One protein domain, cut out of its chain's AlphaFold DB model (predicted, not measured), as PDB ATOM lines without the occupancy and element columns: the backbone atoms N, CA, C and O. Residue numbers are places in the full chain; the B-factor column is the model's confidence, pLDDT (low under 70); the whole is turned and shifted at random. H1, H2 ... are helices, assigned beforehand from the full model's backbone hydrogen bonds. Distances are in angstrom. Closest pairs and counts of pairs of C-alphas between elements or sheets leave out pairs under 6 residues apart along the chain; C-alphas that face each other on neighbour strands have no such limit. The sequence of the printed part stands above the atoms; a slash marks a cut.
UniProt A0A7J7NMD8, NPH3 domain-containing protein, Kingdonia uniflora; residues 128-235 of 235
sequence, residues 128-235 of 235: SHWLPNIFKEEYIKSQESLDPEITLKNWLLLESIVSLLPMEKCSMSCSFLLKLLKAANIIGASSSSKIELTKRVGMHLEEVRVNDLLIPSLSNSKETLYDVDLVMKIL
ATOM      1  N   SER A 128     100.074  63.400  91.714       71.94
ATOM      2  CA  SER A 128     100.121  64.418  92.772       71.94
ATOM      3  C   SER A 128     101.554  64.894  93.042       71.94
ATOM      4  O   SER A 128     101.768  66.071  93.326       71.94
ATOM      5  N   HIS A 129     102.533  64.004  92.852       69.44
ATOM      6  CA  HIS A 129     103.954  64.290  93.020       69.44
ATOM      7  C   HIS A 129     104.548  65.056  91.823       69.44
ATOM      8  O   HIS A 129     105.394  65.933  91.991       69.44
ATOM      9  N   TRP A 130     104.072  64.774  90.604       70.25
ATOM     10  CA  TRP A 130     104.680  65.297  89.371       70.25
ATOM     11  C   TRP A 130     103.821  66.298  88.577       70.25
ATOM     12  O   TRP A 130     104.368  67.031  87.755       70.25
ATOM     13  N   LEU A 131     102.511  66.383  88.837       68.75
ATOM     14  CA  LEU A 131     101.559  67.333  88.233       68.75
ATOM     15  C   LEU A 131     100.767  68.159  89.276       68.75
ATOM     16  O   LEU A 131      99.552  68.330  89.126       68.75
ATOM     17  N   PRO A 132     101.394  68.742  90.317       62.94
ATOM     18  CA  PRO A 132     100.657  69.438  91.377       62.94
ATOM     19  C   PRO A 132      99.854  70.654  90.877       62.94
ATOM     20  O   PRO A 132      98.892  71.070  91.523       62.94
ATOM     21  N   ASN A 133     100.236  71.221  89.726       60.22
ATOM     22  CA  ASN A 133      99.621  72.426  89.171       60.22
ATOM     23  C   ASN A 133      98.546  72.144  88.113       60.22
ATOM     24  O   ASN A 133      97.631  72.942  87.981       60.22
ATOM     25  N   ILE A 134      98.598  71.017  87.395       59.47
ATOM     26  CA  ILE A 134      97.661  70.743  86.286       59.47
ATOM     27  C   ILE A 134      96.254  70.430  86.799       59.47
ATOM     28  O   ILE A 134      95.260  70.754  86.157       59.47
ATOM     29  N   PHE A 135      96.162  69.837  87.989       59.09
ATOM     30  CA  PHE A 135      94.883  69.561  88.638       59.09
ATOM     31  C   PHE A 135      94.284  70.775  89.357       59.09
ATOM     32  O   PHE A 135      93.181  70.667  89.896       59.09
ATOM     33  N   LYS A 136      94.986  71.917  89.383       61.97
ATOM     34  CA  LYS A 136      94.464  73.178  89.913       61.97
ATOM     35  C   LYS A 136      93.850  73.975  88.768       61.97
ATOM     36  O   LYS A 136      94.507  74.249  87.768       61.97
ATOM     37  N   GLU A 137      92.597  74.389  88.940       53.28
ATOM     38  CA  GLU A 137      91.823  75.151  87.944       53.28
ATOM     39  C   GLU A 137      92.507  76.460  87.501       53.28
ATOM     40  O   GLU A 137      92.216  76.985  86.428       53.28
ATOM     41  N   GLU A 138      93.454  76.974  88.289       51.31
ATOM     42  CA  GLU A 138      94.245  78.171  87.986       51.31
ATOM     43  C   GLU A 138      95.198  77.996  86.791       51.31
ATOM     44  O   GLU A 138      95.421  78.960  86.060       51.31
ATOM     45  N   TYR A 139      95.685  76.777  86.514       55.09
ATOM     46  CA  TYR A 139      96.584  76.496  85.381       55.09
ATOM     47  C   TYR A 139      95.915  76.736  84.018       55.09
ATOM     48  O   TYR A 139      96.578  77.072  83.039       55.09
ATOM     49  N   ILE A 140      94.581  76.631  83.964       52.25
ATOM     50  CA  ILE A 140      93.771  76.855  82.757       52.25
ATOM     51  C   ILE A 140      93.828  78.327  82.312       52.25
ATOM     52  O   ILE A 140      93.650  78.621  81.135       52.25
ATOM     53  N   LYS A 141      94.104  79.265  83.229       49.69
ATOM     54  CA  LYS A 141      94.078  80.710  82.945       49.69
ATOM     55  C   LYS A 141      95.444  81.299  82.574       49.69
ATOM     56  O   LYS A 141      95.491  82.435  82.118       49.69
ATOM     57  N   SER A 142      96.539  80.560  82.760       52.12
ATOM     58  CA  SER A 142      97.914  81.076  82.662       52.12
ATOM     59  C   SER A 142      98.761  80.371  81.592       52.12
ATOM     60  O   SER A 142      99.961  80.185  81.777       52.12
ATOM     61  N   GLN A 143      98.150  79.950  80.478       54.19
ATOM     62  CA  GLN A 143      98.838  79.239  79.387       54.19
ATOM     63  C   GLN A 143      99.846  80.098  78.595       54.19
ATOM     64  O   GLN A 143     100.607  79.554  77.801       54.19
ATOM     65  N   GLU A 144      99.901  81.414  78.806       53.09
ATOM     66  CA  GLU A 144     100.700  82.320  77.965       53.09
ATOM     67  C   GLU A 144     102.220  82.317  78.251       53.09
ATOM     68  O   GLU A 144     102.960  82.994  77.543       53.09
ATOM     69  N   SER A 145     102.730  81.563  79.238       53.97
ATOM     70  CA  SER A 145     104.159  81.638  79.619       53.97
ATOM     71  C   SER A 145     104.817  80.338  80.107       53.97
ATOM     72  O   SER A 145     105.840  80.386  80.794       53.97
ATOM     73  N   LEU A 146     104.271  79.167  79.773       62.31
ATOM     74  CA  LEU A 146     104.860  77.893  80.200       62.31
ATOM     75  C   LEU A 146     106.005  77.437  79.292       62.31
ATOM     76  O   LEU A 146     105.896  77.432  78.068       62.31
ATOM     77  N   ASP A 147     107.093  77.009  79.930       73.00
ATOM     78  CA  ASP A 147     108.261  76.419  79.283       73.00
ATOM     79  C   ASP A 147     107.852  75.182  78.444       73.00
ATOM     80  O   ASP A 147     107.173  74.278  78.963       73.00
ATOM     81  N   PRO A 148     108.228  75.110  77.152       74.75
ATOM     82  CA  PRO A 148     107.950  73.952  76.304       74.75
ATOM     83  C   PRO A 148     108.493  72.634  76.876       74.75
ATOM     84  O   PRO A 148     107.860  71.593  76.685       74.75
ATOM     85  N   GLU A 149     109.603  72.652  77.622       77.12
ATOM     86  CA  GLU A 149     110.170  71.442  78.236       77.12
ATOM     87  C   GLU A 149     109.251  70.875  79.331       77.12
ATOM     88  O   GLU A 149     108.986  69.669  79.390       77.12
ATOM     89  N   ILE A 150     108.680  71.755  80.160       77.62
ATOM     90  CA  ILE A 150     107.716  71.385  81.205       77.62
ATOM     91  C   ILE A 150     106.444  70.814  80.569       77.62
ATOM     92  O   ILE A 150     105.911  69.807  81.037       77.62
ATOM     93  N   THR A 151     105.982  71.419  79.475       78.75
ATOM     94  CA  THR A 151     104.793  70.959  78.745       78.75
ATOM     95  C   THR A 151     104.996  69.558  78.170       78.75
ATOM     96  O   THR A 151     104.141  68.693  78.361       78.75
ATOM     97  N   LEU A 152     106.150  69.298  77.543       82.38
ATOM     98  CA  LEU A 152     106.485  67.979  77.002       82.38
ATOM     99  C   LEU A 152     106.582  66.917  78.103       82.38
ATOM    100  O   LEU A 152     106.055  65.815  77.954       82.38
ATOM    101  N   LYS A 153     107.213  67.247  79.234       83.69
ATOM    102  CA  LYS A 153     107.306  66.346  80.390       83.69
ATOM    103  C   LYS A 153     105.924  65.993  80.948       83.69
ATOM    104  O   LYS A 153     105.659  64.826  81.235       83.69
ATOM    105  N   ASN A 154     105.044  66.983  81.079       83.81
ATOM    106  CA  ASN A 154     103.674  66.788  81.549       83.81
ATOM    107  C   ASN A 154     102.855  65.929  80.575       83.81
ATOM    108  O   ASN A 154     102.086  65.074  81.012       83.81
ATOM    109  N   TRP A 155     103.056  66.123  79.268       86.06
ATOM    110  CA  TRP A 155     102.448  65.308  78.219       86.06
ATOM    111  C   TRP A 155     102.908  63.845  78.300       86.06
ATOM    112  O   TRP A 155     102.070  62.951  78.401       86.06
ATOM    113  N   LEU A 156     104.224  63.597  78.361       87.88
ATOM    114  CA  LEU A 156     104.799  62.249  78.485       87.88
ATOM    115  C   LEU A 156     104.292  61.516  79.730       87.88
ATOM    116  O   LEU A 156     103.955  60.335  79.677       87.88
ATOM    117  N   LEU A 157     104.232  62.223  80.855       88.19
ATOM    118  CA  LEU A 157     103.747  61.664  82.106       88.19
ATOM    119  C   LEU A 157     102.261  61.297  82.030       88.19
ATOM    120  O   LEU A 157     101.873  60.241  82.525       88.19
ATOM    121  N   LEU A 158     101.432  62.136  81.403       89.62
ATOM    122  CA  LEU A 158     100.012  61.845  81.233       89.62
ATOM    123  C   LEU A 158      99.799  60.606  80.360       89.62
ATOM    124  O   LEU A 158      99.042  59.720  80.751       89.62
ATOM    125  N   GLU A 159     100.483  60.518  79.221       91.00
ATOM    126  CA  GLU A 159     100.410  59.351  78.331       91.00
ATOM    127  C   GLU A 159     100.859  58.069  79.047       91.00
ATOM    128  O   GLU A 159     100.200  57.028  78.952       91.00
ATOM    129  N   SER A 160     101.930  58.170  79.840       90.44
ATOM    130  CA  SER A 160     102.414  57.093  80.704       90.44
ATOM    131  C   SER A 160     101.342  56.648  81.710       90.44
ATOM    132  O   SER A 160     100.985  55.477  81.760       90.44
ATOM    133  N   ILE A 161     100.708  57.556  82.456       90.94
ATOM    134  CA  ILE A 161      99.652  57.156  83.405       90.94
ATOM    135  C   ILE A 161      98.494  56.469  82.681       90.94
ATOM    136  O   ILE A 161      98.063  55.397  83.107       90.94
ATOM    137  N   VAL A 162      98.003  57.063  81.585       91.25
ATOM    138  CA  VAL A 162      96.829  56.564  80.848       91.25
ATOM    139  C   VAL A 162      97.028  55.128  80.368       91.25
ATOM    140  O   VAL A 162      96.090  54.324  80.415       91.25
ATOM    141  N   SER A 163      98.245  54.790  79.955       91.50
ATOM    142  CA  SER A 163      98.576  53.463  79.446       91.50
ATOM    143  C   SER A 163      98.849  52.427  80.556       91.50
ATOM    144  O   SER A 163      98.694  51.224  80.321       91.50
ATOM    145  N   LEU A 164      99.112  52.856  81.802       91.31
ATOM    146  CA  LEU A 164      99.176  51.965  82.974       91.31
ATOM    147  C   LEU A 164      97.807  51.647  83.565       91.31
ATOM    148  O   LEU A 164      97.678  50.614  84.229       91.31
ATOM    149  N   LEU A 165      96.798  52.485  83.313       89.50
ATOM    150  CA  LEU A 165      95.486  52.382  83.948       89.50
ATOM    151  C   LEU A 165      94.911  50.947  83.904       89.50
ATOM    152  O   LEU A 165      95.002  50.274  82.862       89.50
ATOM    153  N   PRO A 166      94.349  50.446  85.022       85.31
ATOM    154  CA  PRO A 166      93.717  49.132  85.066       85.31
ATOM    155  C   PRO A 166      92.452  49.107  84.200       85.31
ATOM    156  O   PRO A 166      91.827  50.142  83.961       85.31
ATOM    157  N   MET A 167      92.066  47.921  83.730       78.25
ATOM    158  CA  MET A 167      90.848  47.750  82.920       78.25
ATOM    159  C   MET A 167      89.619  47.431  83.783       78.25
ATOM    160  O   MET A 167      88.482  47.487  83.315       78.25
ATOM    161  N   GLU A 168      89.841  47.076  85.044       78.25
ATOM    162  CA  GLU A 168      88.832  46.649  85.995       78.25
ATOM    163  C   GLU A 168      88.013  47.839  86.511       78.25
ATOM    164  O   GLU A 168      88.557  48.881  86.895       78.25
ATOM    165  N   LYS A 169      86.689  47.649  86.574       63.72
ATOM    166  CA  LYS A 169      85.755  48.607  87.181       63.72
ATOM    167  C   LYS A 169      86.107  48.838  88.656       63.72
ATOM    168  O   LYS A 169      86.475  47.898  89.354       63.72
ATOM    169  N   CYS A 170      85.963  50.083  89.116       63.16
ATOM    170  CA  CYS A 170      86.193  50.516  90.507       63.16
ATOM    171  C   CYS A 170      87.661  50.458  90.974       63.16
ATOM    172  O   CYS A 170      87.933  50.563  92.166       63.16
ATOM    173  N   SER A 171      88.617  50.312  90.052       75.81
ATOM    174  CA  SER A 171      90.049  50.373  90.377       75.81
ATOM    175  C   SER A 171      90.529  51.783  90.729       75.81
ATOM    176  O   SER A 171      91.522  51.935  91.436       75.81
ATOM    177  N   MET A 172      89.827  52.813  90.258       77.62
ATOM    178  CA  MET A 172      90.142  54.212  90.528       77.62
ATOM    179  C   MET A 172      88.886  55.035  90.783       77.62
ATOM    180  O   MET A 172      87.793  54.678  90.346       77.62
ATOM    181  N   SER A 173      89.065  56.176  91.447       82.25
ATOM    182  CA  SER A 173      87.978  57.124  91.673       82.25
ATOM    183  C   SER A 173      87.560  57.825  90.373       82.25
ATOM    184  O   SER A 173      88.397  58.246  89.566       82.25
ATOM    185  N   CYS A 174      86.250  58.005  90.174       81.56
ATOM    186  CA  CYS A 174      85.735  58.709  88.999       81.56
ATOM    187  C   CYS A 174      86.194  60.177  88.953       81.56
ATOM    188  O   CYS A 174      86.483  60.724  87.886       81.56
ATOM    189  N   SER A 175      86.334  60.809  90.121       81.38
ATOM    190  CA  SER A 175      86.839  62.178  90.245       81.38
ATOM    191  C   SER A 175      88.280  62.312  89.743       81.38
ATOM    192  O   SER A 175      88.615  63.305  89.095       81.38
ATOM    193  N   PHE A 176      89.132  61.309  89.980       84.31
ATOM    194  CA  PHE A 176      90.486  61.279  89.438       84.31
ATOM    195  C   PHE A 176      90.495  61.087  87.917       84.31
ATOM    196  O   PHE A 176      91.198  61.820  87.224       84.31
ATOM    197  N   LEU A 177      89.681  60.171  87.377       86.38
ATOM    198  CA  LEU A 177      89.560  59.969  85.925       86.38
ATOM    199  C   LEU A 177      89.111  61.245  85.200       86.38
ATOM    200  O   LEU A 177      89.677  61.600  84.167       86.38
ATOM    201  N   LEU A 178      88.144  61.973  85.764       85.00
ATOM    202  CA  LEU A 178      87.673  63.251  85.225       85.00
ATOM    203  C   LEU A 178      88.751  64.332  85.279       85.00
ATOM    204  O   LEU A 178      88.975  65.034  84.294       85.00
ATOM    205  N   LYS A 179      89.465  64.441  86.401       85.44
ATOM    206  CA  LYS A 179      90.625  65.333  86.531       85.44
ATOM    207  C   LYS A 179      91.700  65.023  85.486       85.44
ATOM    208  O   LYS A 179      92.224  65.943  84.860       85.44
ATOM    209  N   LEU A 180      91.992  63.743  85.264       87.25
ATOM    210  CA  LEU A 180      92.956  63.287  84.265       87.25
ATOM    211  C   LEU A 180      92.476  63.575  82.835       87.25
ATOM    212  O   LEU A 180      93.272  64.006  82.009       87.25
ATOM    213  N   LEU A 181      91.179  63.427  82.549       87.56
ATOM    214  CA  LEU A 181      90.588  63.783  81.255       87.56
ATOM    215  C   LEU A 181      90.651  65.292  80.984       87.56
ATOM    216  O   LEU A 181      91.015  65.700  79.881       87.56
ATOM    217  N   LYS A 182      90.364  66.132  81.987       84.69
ATOM    218  CA  LYS A 182      90.529  67.592  81.878       84.69
ATOM    219  C   LYS A 182      91.982  67.952  81.570       84.69
ATOM    220  O   LYS A 182      92.237  68.688  80.619       84.69
ATOM    221  N   ALA A 183      92.931  67.374  82.311       82.69
ATOM    222  CA  ALA A 183      94.361  67.531  82.054       82.69
ATOM    223  C   ALA A 183      94.749  67.081  80.633       82.69
ATOM    224  O   ALA A 183      95.452  67.800  79.929       82.69
ATOM    225  N   ALA A 184      94.232  65.936  80.179       86.38
ATOM    226  CA  ALA A 184      94.472  65.404  78.840       86.38
ATOM    227  C   ALA A 184      93.948  66.344  77.747       86.38
ATOM    228  O   ALA A 184      94.574  66.479  76.692       86.38
ATOM    229  N   ASN A 185      92.821  67.020  77.991       83.94
ATOM    230  CA  ASN A 185      92.300  67.998  77.046       83.94
ATOM    231  C   ASN A 185      93.180  69.249  76.975       83.94
ATOM    232  O   ASN A 185      93.517  69.682  75.876       83.94
ATOM    233  N   ILE A 186      93.606  69.762  78.134       78.62
ATOM    234  CA  ILE A 186      94.423  70.979  78.264       78.62
ATOM    235  C   ILE A 186      95.819  70.801  77.655       78.62
ATOM    236  O   ILE A 186      96.298  71.687  76.955       78.62
ATOM    237  N   ILE A 187      96.481  69.671  77.923       79.38
ATOM    238  CA  ILE A 187      97.862  69.408  77.475       79.38
ATOM    239  C   ILE A 187      97.902  68.955  76.003       79.38
ATOM    240  O   ILE A 187      98.970  68.885  75.402       79.38
ATOM    241  N   GLY A 188      96.753  68.648  75.393       80.44
ATOM    242  CA  GLY A 188      96.709  68.130  74.025       80.44
ATOM    243  C   GLY A 188      97.193  66.679  73.928       80.44
ATOM    244  O   GLY A 188      98.001  66.345  73.065       80.44
ATOM    245  N   ALA A 189      96.707  65.811  74.818       86.50
ATOM    246  CA  ALA A 189      96.987  64.375  74.774       86.50
ATOM    247  C   ALA A 189      96.528  63.726  73.454       86.50
ATOM    248  O   ALA A 189      95.667  64.256  72.741       86.50
ATOM    249  N   SER A 190      97.068  62.544  73.163       88.94
ATOM    250  CA  SER A 190      96.707  61.734  72.003       88.94
ATOM    251  C   SER A 190      95.207  61.420  71.960       88.94
ATOM    252  O   SER A 190      94.526  61.299  72.984       88.94
ATOM    253  N   SER A 191      94.670  61.263  70.747       88.94
ATOM    254  CA  SER A 191      93.258  60.925  70.546       88.94
ATOM    255  C   SER A 191      92.887  59.597  71.208       88.94
ATOM    256  O   SER A 191      91.827  59.506  71.823       88.94
ATOM    257  N   SER A 192      93.774  58.600  71.153       90.81
ATOM    258  CA  SER A 192      93.625  57.313  71.841       90.81
ATOM    259  C   SER A 192      93.470  57.478  73.349       90.81
ATOM    260  O   SER A 192      92.550  56.903  73.929       90.81
ATOM    261  N   SER A 193      94.312  58.302  73.976       90.50
ATOM    262  CA  SER A 193      94.279  58.515  75.424       90.50
ATOM    263  C   SER A 193      93.017  59.252  75.862       90.50
ATOM    264  O   SER A 193      92.393  58.866  76.852       90.50
ATOM    265  N   LYS A 194      92.563  60.245  75.085       89.50
ATOM    266  CA  LYS A 194      91.275  60.913  75.329       89.50
ATOM    267  C   LYS A 194      90.096  59.944  75.205       89.50
ATOM    268  O   LYS A 194      89.254  59.917  76.094       89.50
ATOM    269  N   ILE A 195      90.050  59.127  74.147       89.44
ATOM    270  CA  ILE A 195      88.973  58.146  73.927       89.44
ATOM    271  C   ILE A 195      88.916  57.124  75.068       89.44
ATOM    272  O   ILE A 195      87.835  56.842  75.582       89.44
ATOM    273  N   GLU A 196      90.066  56.592  75.487       89.69
ATOM    274  CA  GLU A 196      90.128  55.607  76.567       89.69
ATOM    275  C   GLU A 196      89.669  56.205  77.906       89.69
ATOM    276  O   GLU A 196      88.878  55.593  78.626       89.69
ATOM    277  N   LEU A 197      90.103  57.430  78.227       89.50
ATOM    278  CA  LEU A 197      89.650  58.140  79.424       89.50
ATOM    279  C   LEU A 197      88.145  58.423  79.382       89.50
ATOM    280  O   LEU A 197      87.451  58.124  80.350       89.50
ATOM    281  N   THR A 198      87.628  58.930  78.262       88.94
ATOM    282  CA  THR A 198      86.193  59.166  78.055       88.94
ATOM    283  C   THR A 198      85.380  57.892  78.265       88.94
ATOM    284  O   THR A 198      84.408  57.906  79.018       88.94
ATOM    285  N   LYS A 199      85.813  56.771  77.679       88.50
ATOM    286  CA  LYS A 199      85.145  55.473  77.829       88.50
ATOM    287  C   LYS A 199      85.095  55.017  79.289       88.50
ATOM    288  O   LYS A 199      84.060  54.540  79.748       88.50
ATOM    289  N   ARG A 200      86.197  55.173  80.032       87.44
ATOM    290  CA  ARG A 200      86.263  54.797  81.454       87.44
ATOM    291  C   ARG A 200      85.409  55.704  82.334       87.44
ATOM    292  O   ARG A 200      84.730  55.199  83.217       87.44
ATOM    293  N   VAL A 201      85.398  57.012  82.082       86.81
ATOM    294  CA  VAL A 201      84.507  57.945  82.790       86.81
ATOM    295  C   VAL A 201      83.041  57.598  82.518       86.81
ATOM    296  O   VAL A 201      82.260  57.526  83.462       86.81
ATOM    297  N   GLY A 202      82.679  57.302  81.265       84.19
ATOM    298  CA  GLY A 202      81.320  56.889  80.896       84.19
ATOM    299  C   GLY A 202      80.848  55.627  81.631       84.19
ATOM    300  O   GLY A 202      79.681  55.503  81.985       84.19
ATOM    301  N   MET A 203      81.764  54.711  81.964       81.94
ATOM    302  CA  MET A 203      81.451  53.529  82.780       81.94
ATOM    303  C   MET A 203      81.163  53.839  84.260       81.94
ATOM    304  O   MET A 203      80.612  52.980  84.945       81.94
ATOM    305  N   HIS A 204      81.550  55.020  84.748       75.75
ATOM    306  CA  HIS A 204      81.430  55.459  86.143       75.75
ATOM    307  C   HIS A 204      80.455  56.638  86.315       75.75
ATOM    308  O   HIS A 204      80.481  57.328  87.334       75.75
ATOM    309  N   LEU A 205      79.571  56.859  85.333       72.69
ATOM    310  CA  LEU A 205      78.704  58.037  85.254       72.69
ATOM    311  C   LEU A 205      77.781  58.227  86.471       72.69
ATOM    312  O   LEU A 205      77.451  59.355  86.824       72.69
ATOM    313  N   GLU A 206      77.390  57.129  87.122       71.69
ATOM    314  CA  GLU A 206      76.499  57.119  88.293       71.69
ATOM    315  C   GLU A 206      77.078  57.887  89.499       71.69
ATOM    316  O   GLU A 206      76.327  58.363  90.349       71.69
ATOM    317  N   GLU A 207      78.403  58.054  89.560       70.12
ATOM    318  CA  GLU A 207      79.115  58.737  90.651       70.12
ATOM    319  C   GLU A 207      79.499  60.191  90.308       70.12
ATOM    320  O   GLU A 207      80.098  60.895  91.129       70.12
ATOM    321  N   VAL A 208      79.179  60.661  89.096       73.88
ATOM    322  CA  VAL A 208      79.661  61.941  88.561       73.88
ATOM    323  C   VAL A 208      78.761  63.102  88.969       73.88
ATOM    324  O   VAL A 208      77.552  63.096  88.738       73.88
ATOM    325  N   ARG A 209      79.357  64.168  89.520       73.75
ATOM    326  CA  ARG A 209      78.649  65.437  89.740       73.75
ATOM    327  C   ARG A 209      78.726  66.303  88.488       73.75
ATOM    328  O   ARG A 209      79.727  66.309  87.780       73.75
ATOM    329  N   VAL A 210      77.704  67.128  88.267       72.25
ATOM    330  CA  VAL A 210      77.629  68.048  87.113       72.25
ATOM    331  C   VAL A 210      78.859  68.963  87.014       72.25
ATOM    332  O   VAL A 210      79.375  69.185  85.924       72.25
ATOM    333  N   ASN A 211      79.392  69.431  88.148       72.75
ATOM    334  CA  ASN A 211      80.599  70.268  88.175       72.75
ATOM    335  C   ASN A 211      81.844  69.535  87.645       72.75
ATOM    336  O   ASN A 211      82.748  70.153  87.077       72.75
ATOM    337  N   ASP A 212      81.897  68.213  87.789       74.12
ATOM    338  CA  ASP A 212      83.033  67.425  87.327       74.12
ATOM    339  C   ASP A 212      83.012  67.245  85.798       74.12
ATOM    340  O   ASP A 212      84.077  67.112  85.198       74.12
ATOM    341  N   LEU A 213      81.843  67.371  85.154       78.31
ATOM    342  CA  LEU A 213      81.669  67.340  83.691       78.31
ATOM    343  C   LEU A 213      82.044  68.655  82.991       78.31
ATOM    344  O   LEU A 213      82.070  68.714  81.765       78.31
ATOM    345  N   LEU A 214      82.368  69.709  83.742       77.88
ATOM    346  CA  LEU A 214      82.852  70.970  83.184       77.88
ATOM    347  C   LEU A 214      84.289  70.800  82.668       77.88
ATOM    348  O   LEU A 214      85.255  71.065  83.390       77.88
ATOM    349  N   ILE A 215      84.433  70.302  81.437       78.00
ATOM    350  CA  ILE A 215      85.726  70.102  80.776       78.00
ATOM    351  C   ILE A 215      86.052  71.343  79.934       78.00
ATOM    352  O   ILE A 215      85.261  71.680  79.056       78.00
ATOM    353  N   PRO A 216      87.177  72.042  80.177       74.12
ATOM    354  CA  PRO A 216      87.550  73.224  79.403       74.12
ATOM    355  C   PRO A 216      87.759  72.891  77.924       74.12
ATOM    356  O   PRO A 216      88.362  71.861  77.605       74.12
ATOM    357  N   SER A 217      87.295  73.776  77.041       72.06
ATOM    358  CA  SER A 217      87.588  73.677  75.609       72.06
ATOM    359  C   SER A 217      88.970  74.249  75.285       72.06
ATOM    360  O   SER A 217      89.368  75.273  75.835       72.06
ATOM    361  N   LEU A 218      89.677  73.608  74.349       64.75
ATOM    362  CA  LEU A 218      90.911  74.127  73.743       64.75
ATOM    363  C   LEU A 218      90.621  75.013  72.509       64.75
ATOM    364  O   LEU A 218      91.537  75.524  71.869       64.75
ATOM    365  N   SER A 219      89.352  75.170  72.117       58.44
ATOM    366  CA  SER A 219      88.985  75.951  70.937       58.44
ATOM    367  C   SER A 219      89.249  77.444  71.156       58.44
ATOM    368  O   SER A 219      88.626  78.075  72.005       58.44
ATOM    369  N   ASN A 220      90.094  78.043  70.311       50.75
ATOM    370  CA  ASN A 220      90.326  79.496  70.264       50.75
ATOM    371  C   ASN A 220      89.080  80.319  69.862       50.75
ATOM    372  O   ASN A 220      89.136  81.551  69.843       50.75
ATOM    373  N   SER A 221      87.954  79.680  69.523       48.91
ATOM    374  CA  SER A 221      86.676  80.370  69.366       48.91
ATOM    375  C   SER A 221      86.109  80.693  70.749       48.91
ATOM    376  O   SER A 221      85.757  79.814  71.529       48.91
ATOM    377  N   LYS A 222      85.982  81.986  71.054       55.12
ATOM    378  CA  LYS A 222      85.437  82.524  72.317       55.12
ATOM    379  C   LYS A 222      83.959  82.163  72.590       55.12
ATOM    380  O   LYS A 222      83.353  82.754  73.477       55.12
ATOM    381  N   GLU A 223      83.364  81.254  71.822       57.41
ATOM    382  CA  GLU A 223      81.933  80.935  71.869       57.41
ATOM    383  C   GLU A 223      81.591  79.865  72.914       57.41
ATOM    384  O   GLU A 223      80.521  79.933  73.516       57.41
ATOM    385  N   THR A 224      82.494  78.921  73.202       61.81
ATOM    386  CA  THR A 224      82.242  77.841  74.172       61.81
ATOM    387  C   THR A 224      83.408  77.679  75.143       61.81
ATOM    388  O   THR A 224      84.484  77.222  74.767       61.81
ATOM    389  N   LEU A 225      83.185  78.017  76.417       68.19
ATOM    390  CA  LEU A 225      84.173  77.831  77.495       68.19
ATOM    391  C   LEU A 225      84.425  76.347  77.827       68.19
ATOM    392  O   LEU A 225      85.457  76.011  78.408       68.19
ATOM    393  N   TYR A 226      83.495  75.464  77.450       78.06
ATOM    394  CA  TYR A 226      83.522  74.036  77.756       78.06
ATOM    395  C   TYR A 226      83.404  73.180  76.492       78.06
ATOM    396  O   TYR A 226      82.728  73.559  75.536       78.06
ATOM    397  N   ASP A 227      84.059  72.023  76.514       78.62
ATOM    398  CA  ASP A 227      84.081  71.041  75.433       78.62
ATOM    399  C   ASP A 227      82.823  70.162  75.487       78.62
ATOM    400  O   ASP A 227      82.786  69.108  76.128       78.62
ATOM    401  N   VAL A 228      81.753  70.642  74.850       80.69
ATOM    402  CA  VAL A 228      80.452  69.955  74.820       80.69
ATOM    403  C   VAL A 228      80.540  68.634  74.053       80.69
ATOM    404  O   VAL A 228      79.919  67.657  74.463       80.69
ATOM    405  N   ASP A 229      81.347  68.566  72.993       81.94
ATOM    406  CA  ASP A 229      81.522  67.349  72.192       81.94
ATOM    407  C   ASP A 229      82.162  66.224  73.005       81.94
ATOM    408  O   ASP A 229      81.788  65.056  72.875       81.94
ATOM    409  N   LEU A 230      83.131  66.558  73.860       81.62
ATOM    410  CA  LEU A 230      83.751  65.593  74.754       81.62
ATOM    411  C   LEU A 230      82.772  65.111  75.827       81.62
ATOM    412  O   LEU A 230      82.726  63.912  76.093       81.62
ATOM    413  N   VAL A 231      81.958  66.005  76.397       82.75
ATOM    414  CA  VAL A 231      80.911  65.630  77.365       82.75
ATOM    415  C   VAL A 231      79.862  64.724  76.719       82.75
ATOM    416  O   VAL A 231      79.507  63.702  77.297       82.75
ATOM    417  N   MET A 232      79.433  65.023  75.492       80.94
ATOM    418  CA  MET A 232      78.490  64.185  74.740       80.94
ATOM    419  C   MET A 232      79.037  62.794  74.402       80.94
ATOM    420  O   MET A 232      78.251  61.888  74.173       80.94
ATOM    421  N   LYS A 233      80.362  62.608  74.354       83.75
ATOM    422  CA  LYS A 233      80.984  61.280  74.184       83.75
ATOM    423  C   LYS A 233      81.094  60.492  75.492       83.75
ATOM    424  O   LYS A 233      81.359  59.294  75.440       83.75
ATOM    425  N   ILE A 234      81.003  61.170  76.638       82.62
ATOM    426  CA  ILE A 234      81.013  60.545  77.967       82.62
ATOM    427  C   ILE A 234      79.617  60.002  78.312       82.62
ATOM    428  O   ILE A 234      79.537  58.933  78.917       82.62
ATOM    429  N   LEU A 235      78.564  60.754  77.957       78.44
ATOM    430  CA  LEU A 235      77.146  60.400  78.129       78.44
ATOM    431  C   LEU A 235      76.700  59.302  77.152       78.44
ATOM    432  O   LEU A 235      75.877  58.463  77.579       78.44
TER     433      LEU A 235
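This is residues 128 to 235 of the 235 residues of the protein "NPH3 domain-containing protein" of Kingdonia uniflora (UniProt A0A7J7NMD8). A hairpin of two helices, H3 and H4, makes the middle; the longest helix, H2, crosses one side of it, and the short helices H5 and H6 pack on the opposite side. H1 lies near the last residues of H3 without clearly touching a helix, residues 144 to 150 stick out, and residues 214 to 227 make a long loop between H5 and H6. The printed part has 108 residues with six named helices, H1 to H6 in order along the chain, and no named strand; its class is all helix. It is compact, with a radius of gyration of the C-alphas of 13.5 A, and spans 38 by 32 by 22 A.

H1 is residues 137 to 141, and its first C-alpha, of Glu 137, is at (91.823, 75.151, 87.944). H2 is residues 148 to 164, 24.6 A long from first to last C-alpha. H3 is residues 174 to 187, 19.9 A long, with C-alpha 174 at (85.735, 58.709, 88.999). H4 is residues 191 to 202, 16.3 A long. H5 is residues 210 to 213. H6 is residues 228 to 234, 9.9 A long, and C-alpha 234 is at (81.013, 60.545, 77.967).

H3 and H4 are the hubs, touching three helices each. They form a helical hairpin at a shallow tilt of 24 degrees, opposite ways, with the C-alphas of Leu 181 and Leu 197 closest at 6.0 A. H2 and H3 form another, at a tilt of 37 degrees, only just steep; H2 touches H3 with residues 151 to 158 alone, and the C-alphas of Trp 155 and Ile 187 are closest at 6.2 A. H2 touches H4 with residues 159 to 163 alone, at a steep tilt of 52 degrees, the same way; the closest C-alphas, of Val 162 and Ser 193, are 6.3 A apart. H5 touches H3, with the C-alphas of Leu 178 and Asp 212 closest at 6.6 A. H6 touches H4 at a steep tilt of 64 degrees, the same way, with the C-alphas of Gly 202 and Ile 234 closest at 4.7 A. H1 and H3 are close but not clearly touching, the closest C-alphas, of Ile 140 and Ile 186, being 7.4 A apart. H2 is apart from H5 and H6. In H2, H3, H4 and H6 every O i to N i+4 pair is within hydrogen-bond range; in H1 it is 0 of 1, with 2 of 2 O i to N i+3 pairs within range, and H5 is too short for an i+4 pair.

The C-alphas farthest apart, of Ser 145 and Glu 168, are 38.7 A apart. The printed part has no cut and ends at the chain's last residue, Leu 235. The link from H5 to H6 is long, with 14 residues, and the one from H3 to H4 is tight. The mean pLDDT of the printed part is 76.2; residue 129, residues 131 to 146, 169 to 170 and 218 to 225 are under 70.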